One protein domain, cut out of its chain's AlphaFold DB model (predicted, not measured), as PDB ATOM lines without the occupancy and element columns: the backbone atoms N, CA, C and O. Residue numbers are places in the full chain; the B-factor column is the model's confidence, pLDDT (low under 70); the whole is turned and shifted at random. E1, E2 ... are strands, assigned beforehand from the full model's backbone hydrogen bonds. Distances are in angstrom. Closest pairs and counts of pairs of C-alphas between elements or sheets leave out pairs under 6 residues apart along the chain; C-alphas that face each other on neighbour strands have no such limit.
ATOM      1  N   LEU A   6     -28.841  32.793 -11.508       95.50
ATOM      2  CA  LEU A   6     -29.366  34.151 -11.475       95.50
ATOM      3  C   LEU A   6     -30.821  34.123 -11.009       95.50
ATOM      4  O   LEU A   6     -31.652  33.433 -11.595       95.50
ATOM      5  N   TYR A   7     -31.116  34.915  -9.989       95.44
ATOM      6  CA  TYR A   7     -32.439  35.087  -9.408       95.44
ATOM      7  C   TYR A   7     -32.928  36.504  -9.675       95.44
ATOM      8  O   TYR A   7     -32.130  37.444  -9.715       95.44
ATOM      9  N   ARG A   8     -34.238  36.664  -9.851       95.88
ATOM     10  CA  ARG A   8     -34.892  37.969  -9.936       95.88
ATOM     11  C   ARG A   8     -35.846  38.077  -8.762       95.88
ATOM     12  O   ARG A   8     -36.853  37.385  -8.745       95.88
ATOM     13  N   GLU A   9     -35.497  38.911  -7.797       95.12
ATOM     14  CA  GLU A   9     -36.166  38.973  -6.498       95.12
ATOM     15  C   GLU A   9     -36.347  40.420  -6.047       95.12
ATOM     16  O   GLU A   9     -35.648  41.325  -6.509       95.12
ATOM     17  N   VAL A  10     -37.278  40.635  -5.120       96.56
ATOM     18  CA  VAL A  10     -37.415  41.917  -4.424       96.56
ATOM     19  C   VAL A  10     -36.488  41.913  -3.212       96.56
ATOM     20  O   VAL A  10     -36.671  41.135  -2.278       96.56
ATOM     21  N   LEU A  11     -35.486  42.788  -3.229       95.06
ATOM     22  CA  LEU A  11     -34.584  43.016  -2.106       95.06
ATOM     23  C   LEU A  11     -35.053  44.215  -1.292       95.06
ATOM     24  O   LEU A  11     -35.353  45.268  -1.850       95.06
ATOM     25  N   ARG A  12     -35.046  44.073   0.033       96.31
ATOM     26  CA  ARG A  12     -35.311  45.168   0.965       96.31
ATOM     27  C   ARG A  12     -34.002  45.754   1.472       96.31
ATOM     28  O   ARG A  12     -33.223  45.049   2.109       96.31
ATOM     29  N   ILE A  13     -33.787  47.040   1.223       95.31
ATOM     30  CA  ILE A  13     -32.705  47.827   1.812       95.31
ATOM     31  C   ILE A  13     -33.247  48.437   3.113       95.31
ATOM     32  O   ILE A  13     -34.145  49.286   3.052       95.31
ATOM     33  N   PRO A  14     -32.785  47.980   4.291       96.88
ATOM     34  CA  PRO A  14     -33.190  48.576   5.556       96.88
ATOM     35  C   PRO A  14     -32.621  49.992   5.674       96.88
ATOM     36  O   PRO A  14     -31.500  50.251   5.240       96.88
ATOM     37  N   ALA A  15     -33.406  50.896   6.253       97.00
ATOM     38  CA  ALA A  15     -32.975  52.247   6.577       97.00
ATOM     39  C   ALA A  15     -32.745  52.342   8.087       97.00
ATOM     40  O   ALA A  15     -33.630  51.963   8.856       97.00
ATOM     41  N   ASP A  16     -31.584  52.854   8.493       96.69
ATOM     42  CA  ASP A  16     -31.341  53.224   9.893       96.69
ATOM     43  C   ASP A  16     -32.126  54.499  10.253       96.69
ATOM     44  O   ASP A  16     -32.656  54.625  11.356       96.69
ATOM     45  N   GLU A  17     -32.271  55.409   9.283       96.00
ATOM     46  CA  GLU A  17     -33.088  56.619   9.367       96.00
ATOM     47  C   GLU A  17     -34.005  56.748   8.142       96.00
ATOM     48  O   GLU A  17     -33.567  56.616   6.999       96.00
ATOM     49  N   GLY A  18     -35.282  57.059   8.377       95.75
ATOM     50  CA  GLY A  18     -36.288  57.198   7.325       95.75
ATOM     51  C   GLY A  18     -36.990  55.882   6.984       95.75
ATOM     52  O   GLY A  18     -37.258  55.063   7.860       95.75
ATOM     53  N   GLU A  19     -37.334  55.706   5.708       96.75
ATOM     54  CA  GLU A  19     -38.150  54.583   5.240       96.75
ATOM     55  C   GLU A  19     -37.303  53.537   4.495       96.75
ATOM     56  O   GLU A  19     -36.483  53.902   3.646       96.75
ATOM     57  N   PRO A  20     -37.521  52.232   4.738       97.69
ATOM     58  CA  PRO A  20     -36.854  51.174   3.991       97.69
ATOM     59  C   PRO A  20     -37.287  51.171   2.520       97.69
ATOM     60  O   PRO A  20     -38.378  51.627   2.159       97.69
ATOM     61  N   LEU A  21     -36.444  50.599   1.660       97.69
ATOM     62  CA  LEU A  21     -36.683  50.560   0.221       97.69
ATOM     63  C   LEU A  21     -36.703  49.130  -0.309       97.69
ATOM     64  O   LEU A  21     -35.694  48.433  -0.265       97.69
ATOM     65  N   ASP A  22     -37.833  48.733  -0.884       97.75
ATOM     66  CA  ASP A  22     -37.945  47.499  -1.655       97.75
ATOM     67  C   ASP A  22     -37.574  47.782  -3.122       97.75
ATOM     68  O   ASP A  22     -38.132  48.684  -3.755       97.75
ATOM     69  N   VAL A  23     -36.616  47.028  -3.666       96.38
ATOM     70  CA  VAL A  23     -36.117  47.152  -5.040       96.38
ATOM     71  C   VAL A  23     -36.089  45.789  -5.720       96.38
ATOM     72  O   VAL A  23     -35.558  44.815  -5.193       96.38
ATOM     73  N   GLU A  24     -36.641  45.711  -6.926       96.31
ATOM     74  CA  GLU A  24     -36.508  44.513  -7.747       96.31
ATOM     75  C   GLU A  24     -35.084  44.433  -8.315       96.31
ATOM     76  O   GLU A  24     -34.630  45.353  -9.004       96.31
ATOM     77  N   ALA A  25     -34.374  43.344  -8.034       95.56
ATOM     78  CA  ALA A  25     -32.970  43.180  -8.381       95.56
ATOM     79  C   ALA A  25     -32.682  41.819  -9.021       95.56
ATOM     80  O   ALA A  25     -33.410  40.841  -8.845       95.56
ATOM     81  N   SER A  26     -31.582  41.756  -9.772       95.69
ATOM     82  CA  SER A  26     -31.006  40.497 -10.251       95.69
ATOM     83  C   SER A  26     -29.832  40.095  -9.365       95.69
ATOM     84  O   SER A  26     -28.869  40.849  -9.244       95.69
ATOM     85  N   VAL A  27     -29.906  38.913  -8.756       94.56
ATOM     86  CA  VAL A  27     -28.922  38.410  -7.792       94.56
ATOM     87  C   VAL A  27     -28.307  37.130  -8.328       94.56
ATOM     88  O   VAL A  27     -29.011  36.158  -8.589       94.56
ATOM     89  N   PHE A  28     -26.989  37.118  -8.495       94.44
ATOM     90  CA  PHE A  28     -26.261  35.897  -8.817       94.44
ATOM     91  C   PHE A  28     -25.809  35.223  -7.522       94.44
ATOM     92  O   PHE A  28     -25.032  35.804  -6.764       94.44
ATOM     93  N   LEU A  29     -26.292  34.007  -7.272       94.62
ATOM     94  CA  LEU A  29     -25.896  33.201  -6.119       94.62
ATOM     95  C   LEU A  29     -25.037  32.032  -6.582       94.62
ATOM     96  O   LEU A  29     -25.410  31.278  -7.482       94.62
ATOM     97  N   SER A  30     -23.891  31.878  -5.931       95.88
ATOM     98  CA  SER A  30     -22.914  30.841  -6.229       95.88
ATOM     99  C   SER A  30     -22.383  30.247  -4.924       95.88
ATOM    100  O   SER A  30     -21.724  30.975  -4.177       95.88
ATOM    101  N   PRO A  31     -22.564  28.938  -4.673       93.81
ATOM    102  CA  PRO A  31     -21.926  28.247  -3.548       93.81
ATOM    103  C   PRO A  31     -20.391  28.318  -3.590       93.81
ATOM    104  O   PRO A  31     -19.736  28.262  -2.554       93.81
ATOM    105  N   ASP A  32     -19.818  28.487  -4.784       95.19
ATOM    106  CA  ASP A  32     -18.371  28.578  -4.996       95.19
ATOM    107  C   ASP A  32     -17.805  29.986  -4.718       95.19
ATOM    108  O   ASP A  32     -16.589  30.193  -4.788       95.19
ATOM    109  N   TRP A  33     -18.658  30.981  -4.428       94.19
ATOM    110  CA  TRP A  33     -18.214  32.354  -4.192       94.19
ATOM    111  C   TRP A  33     -17.619  32.479  -2.790       94.19
ATOM    112  O   TRP A  33     -18.292  32.254  -1.789       94.19
ATOM    113  N   ARG A  34     -16.337  32.854  -2.721       93.94
ATOM    114  CA  ARG A  34     -15.602  33.013  -1.454       93.94
ATOM    115  C   ARG A  34     -15.394  34.468  -1.034       93.94
ATOM    116  O   ARG A  34     -14.799  34.713   0.011       93.94
ATOM    117  N   GLY A  35     -15.807  35.421  -1.865       92.81
ATOM    118  CA  GLY A  35     -15.701  36.846  -1.561       92.81
ATOM    119  C   GLY A  35     -16.863  37.346  -0.699       92.81
ATOM    120  O   GLY A  35     -17.823  36.614  -0.458       92.81
ATOM    121  N   PRO A  36     -16.820  38.614  -0.262       94.19
ATOM    122  CA  PRO A  36     -17.994  39.256   0.310       94.19
ATOM    123  C   PRO A  36     -19.093  39.398  -0.748       94.19
ATOM    124  O   PRO A  36     -18.834  39.367  -1.955       94.19
ATOM    125  N   ASN A  37     -20.325  39.606  -0.294       91.94
ATOM    126  CA  ASN A  37     -21.376  40.091  -1.179       91.94
ATOM    127  C   ASN A  37     -20.986  41.474  -1.706       91.94
ATOM    128  O   ASN A  37     -20.437  42.294  -0.971       91.94
ATOM    129  N   PHE A  38     -21.293  41.741  -2.970       92.31
ATOM    130  CA  PHE A  38     -21.113  43.057  -3.564       92.31
ATOM    131  C   PHE A  38     -22.362  43.444  -4.342       92.31
ATOM    132  O   PHE A  38     -23.106  42.594  -4.832       92.31
ATOM    133  N   ILE A  39     -22.584  44.748  -4.448       92.81
ATOM    134  CA  ILE A  39     -23.733  45.307  -5.145       92.81
ATOM    135  C   ILE A  39     -23.246  45.870  -6.477       92.81
ATOM    136  O   ILE A  39     -22.403  46.764  -6.522       92.81
ATOM    137  N   GLY A  40     -23.775  45.330  -7.572       92.75
ATOM    138  CA  GLY A  40     -23.490  45.814  -8.917       92.75
ATOM    139  C   GLY A  40     -24.293  47.065  -9.270       92.75
ATOM    140  O   GLY A  40     -25.436  47.237  -8.833       92.75
ATOM    141  N   TYR A  41     -23.718  47.921 -10.123       94.06
ATOM    142  CA  TYR A  41     -24.469  49.037 -10.699       94.06
ATOM    143  C   TYR A  41     -25.630  48.526 -11.557       94.06
ATOM    144  O   TYR A  41     -26.801  48.829 -11.310       94.06
ATOM    145  N   GLN A  42     -25.300  47.663 -12.519       93.25
ATOM    146  CA  GLN A  42     -26.292  46.906 -13.265       93.25
ATOM    147  C   GLN A  42     -26.892  45.815 -12.378       93.25
ATOM    148  O   GLN A  42     -26.185  45.142 -11.632       93.25
ATOM    149  N   GLY A  43     -28.212  45.655 -12.459       89.56
ATOM    150  CA  GLY A  43     -28.964  44.684 -11.661       89.56
ATOM    151  C   GLY A  43     -29.528  45.226 -10.344       89.56
ATOM    152  O   GLY A  43     -30.570  44.726  -9.939       89.56
ATOM    153  N   LEU A  44     -28.935  46.270  -9.735       94.81
ATOM    154  CA  LEU A  44     -29.474  46.904  -8.519       94.81
ATOM    155  C   LEU A  44     -29.326  48.433  -8.498       94.81
ATOM    156  O   LEU A  44     -30.345  49.111  -8.601       94.81
ATOM    157  N   LEU A  45     -28.113  49.001  -8.389       95.88
ATOM    158  CA  LEU A  45     -27.973  50.439  -8.057       95.88
ATOM    159  C   LEU A  45     -28.569  51.376  -9.109       95.88
ATOM    160  O   LEU A  45     -29.055  52.442  -8.762       95.88
ATOM    161  N   GLN A  46     -28.609  50.975 -10.381       96.00
ATOM    162  CA  GLN A  46     -29.265  51.757 -11.437       96.00
ATOM    163  C   GLN A  46     -30.787  51.937 -11.234       96.00
ATOM    164  O   GLN A  46     -31.417  52.636 -12.021       96.00
ATOM    165  N   ARG A  47     -31.397  51.244 -10.260       96.06
ATOM    166  CA  ARG A  47     -32.835  51.293  -9.932       96.06
ATOM    167  C   ARG A  47     -33.145  52.146  -8.704       96.06
ATOM    168  O   ARG A  47     -34.311  52.271  -8.342       96.06
ATOM    169  N   ILE A  48     -32.126  52.726  -8.077       96.81
ATOM    170  CA  ILE A  48     -32.266  53.604  -6.917       96.81
ATOM    171  C   ILE A  48     -31.454  54.877  -7.152       96.81
ATOM    172  O   ILE A  48     -30.475  54.886  -7.897       96.81
ATOM    173  N   ARG A  49     -31.835  55.966  -6.492       97.31
ATOM    174  CA  ARG A  49     -30.917  57.086  -6.276       97.31
ATOM    175  C   ARG A  49     -30.030  56.704  -5.102       97.31
ATOM    176  O   ARG A  49     -30.551  56.199  -4.112       97.31
ATOM    177  N   PHE A  50     -28.726  56.923  -5.201       96.88
ATOM    178  CA  PHE A  50     -27.820  56.650  -4.092       96.88
ATOM    179  C   PHE A  50     -26.651  57.630  -4.062       96.88
ATOM    180  O   PHE A  50     -26.287  58.202  -5.089       96.88
ATOM    181  N   THR A  51     -26.069  57.784  -2.878       96.69
ATOM    182  CA  THR A  51     -24.806  58.483  -2.646       96.69
ATOM    183  C   THR A  51     -24.024  57.729  -1.578       96.69
ATOM    184  O   THR A  51     -24.610  57.130  -0.676       96.69
ATOM    185  N   VAL A  52     -22.700  57.758  -1.683       96.12
ATOM    186  CA  VAL A  52     -21.794  57.212  -0.670       96.12
ATOM    187  C   VAL A  52     -21.053  58.377  -0.037       96.12
ATOM    188  O   VAL A  52     -20.458  59.177  -0.759       96.12
ATOM    189  N   ASP A  53     -21.073  58.443   1.289       97.31
ATOM    190  CA  ASP A  53     -20.199  59.314   2.063       97.31
ATOM    191  C   ASP A  53     -19.119  58.454   2.739       97.31
ATOM    192  O   ASP A  53     -19.391  57.775   3.736       97.31
ATOM    193  N   PRO A  54     -17.895  58.418   2.185       95.56
ATOM    194  CA  PRO A  54     -16.821  57.607   2.735       95.56
ATOM    195  C   PRO A  54     -16.192  58.209   3.999       95.56
ATOM    196  O   PRO A  54     -15.508  57.475   4.709       95.56
ATOM    197  N   GLU A  55     -16.392  59.499   4.298       97.69
ATOM    198  CA  GLU A  55     -15.791  60.141   5.476       97.69
ATOM    199  C   GLU A  55     -16.443  59.643   6.768       97.69
ATOM    200  O   GLU A  55     -15.765  59.422   7.771       97.69
ATOM    201  N   VAL A  56     -17.755  59.409   6.716       96.44
ATOM    202  CA  VAL A  56     -18.553  58.897   7.843       96.44
ATOM    203  C   VAL A  56     -19.100  57.487   7.610       96.44
ATOM    204  O   VAL A  56     -19.850  56.973   8.436       96.44
ATOM    205  N   ASN A  57     -18.685  56.831   6.520       94.75
ATOM    206  CA  ASN A  57     -19.086  55.474   6.142       94.75
ATOM    207  C   ASN A  57     -20.617  55.303   6.037       94.75
ATOM    208  O   ASN A  57     -21.186  54.344   6.562       94.75
ATOM    209  N   LEU A  58     -21.281  56.243   5.354       96.44
ATOM    210  CA  LEU A  58     -22.728  56.233   5.142       96.44
ATOM    211  C   LEU A  58     -23.098  55.922   3.692       96.44
ATOM    212  O   LEU A  58     -22.452  56.353   2.733       96.44
ATOM    213  N   PHE A  59     -24.196  55.186   3.542       96.06
ATOM    214  CA  PHE A  59     -24.820  54.872   2.265       96.06
ATOM    215  C   PHE A  59     -26.235  55.448   2.248       96.06
ATOM    216  O   PHE A  59     -27.129  54.957   2.932       96.06
ATOM    217  N   TYR A  60     -26.435  56.491   1.449       97.12
ATOM    218  CA  TYR A  60     -27.732  57.128   1.268       97.12
ATOM    219  C   TYR A  60     -28.430  56.528   0.057       97.12
ATOM    220  O   TYR A  60     -27.804  56.336  -0.987       97.12
ATOM    221  N   PHE A  61     -29.733  56.282   0.165       97.44
ATOM    222  CA  PHE A  61     -30.526  55.716  -0.919       97.44
ATOM    223  C   PHE A  61     -31.947  56.282  -0.963       97.44
ATOM    224  O   PHE A  61     -32.470  56.797   0.021       97.44
ATOM    225  N   GLY A  62     -32.584  56.176  -2.127       96.94
ATOM    226  CA  GLY A  62     -33.962  56.599  -2.337       96.94
ATOM    227  C   GLY A  62     -34.551  56.081  -3.645       96.94
ATOM    228  O   GLY A  62     -33.850  55.547  -4.508       96.94
ATOM    229  N   ARG A  63     -35.867  56.244  -3.798       93.50
ATOM    230  CA  ARG A  63     -36.589  55.890  -5.030       93.50
ATOM    231  C   ARG A  63     -36.131  56.771  -6.201       93.50
ATOM    232  O   ARG A  63     -35.766  57.931  -5.995       93.50
ATOM    233  N   ILE A  64     -36.148  56.210  -7.415       87.50
ATOM    234  CA  ILE A  64     -35.999  56.977  -8.667       87.50
ATOM    235  C   ILE A  64     -37.193  57.899  -8.867       87.50
ATOM    236  O   ILE A  64     -38.326  57.496  -8.532       87.50
TER     237      ILE A  64
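AT A GLANCE: This is residues 6 to 64 of the 64 residues of an uncharacterized protein of Acidobacteria bacterium (UniProt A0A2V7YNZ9). Picture two separate two-stranded hairpins, a long bent one of E1 and E2 and a shorter one of E3 and E4, meeting loosely in a corner where the beginning of E2 comes near the beginning of E3 and the end of E4. The long link, residues 30 to 47, swings out from the far end of E2 and folds back to that corner; residues 31 to 36 of it stick out. The 59 printed residues hold no named helix and four named strands, E1 to E4 in order, in two antiparallel sheets, E1 - E2 and E3 - E4. The class is all strand, though under half of the residues are in named elements. The whole is only just loose, close to compact, with a radius of gyration of the C-alphas of 12.7 A and spans of 34 by 24 by 19 A.

IN THESE COORDINATES: Find C-alpha 21 at (-36.683, 50.560, 0.221); from there E2, residues 21 to 29, runs 21.4 A and bends by 67 degrees at residue 24. Its partner E1, residues 6 to 13, begins at C-alpha 6, (-29.366, 34.151, -11.475), runs 19.4 A and bends by 63 degrees at residue 9. Then look to E3, residues 48 to 53, 16.1 A, and to E4, residues 58 to 63, 17.2 A, which ends at C-alpha 63, (-36.589, 55.890, -5.030).

HOW THE PARTS SIT: In the hairpin E1 and E2, antiparallel at 146 degrees, look for N 7 and O 27, 2.8 A apart and within hydrogen-bond range. In the hairpin E3 and E4, antiparallel at 164 degrees, N 51 and O 60 are within that range at 2.9 A. Between E2 and E4 the closest C-alphas are those of Leu 21 and Gly 62, 7.1 A apart. Between E2 and E3 they are those of Val 23 and Ile 48, at 7.7 A. E1 is apart from E3 and from E4.

THE WHOLE: The two C-alphas farthest apart, those of Gly 18 and Asp 32, are 35.9 A from each other. The printed part has no cut; the link E2 to E3 is long, E1 to E2 short, and E3 to E4 tight. Residues 53 to 58, of which 53 belongs to E3 and 58 to E4, also stand free. The mean pLDDT of the printed part is 95.3, and no printed residue is under 70.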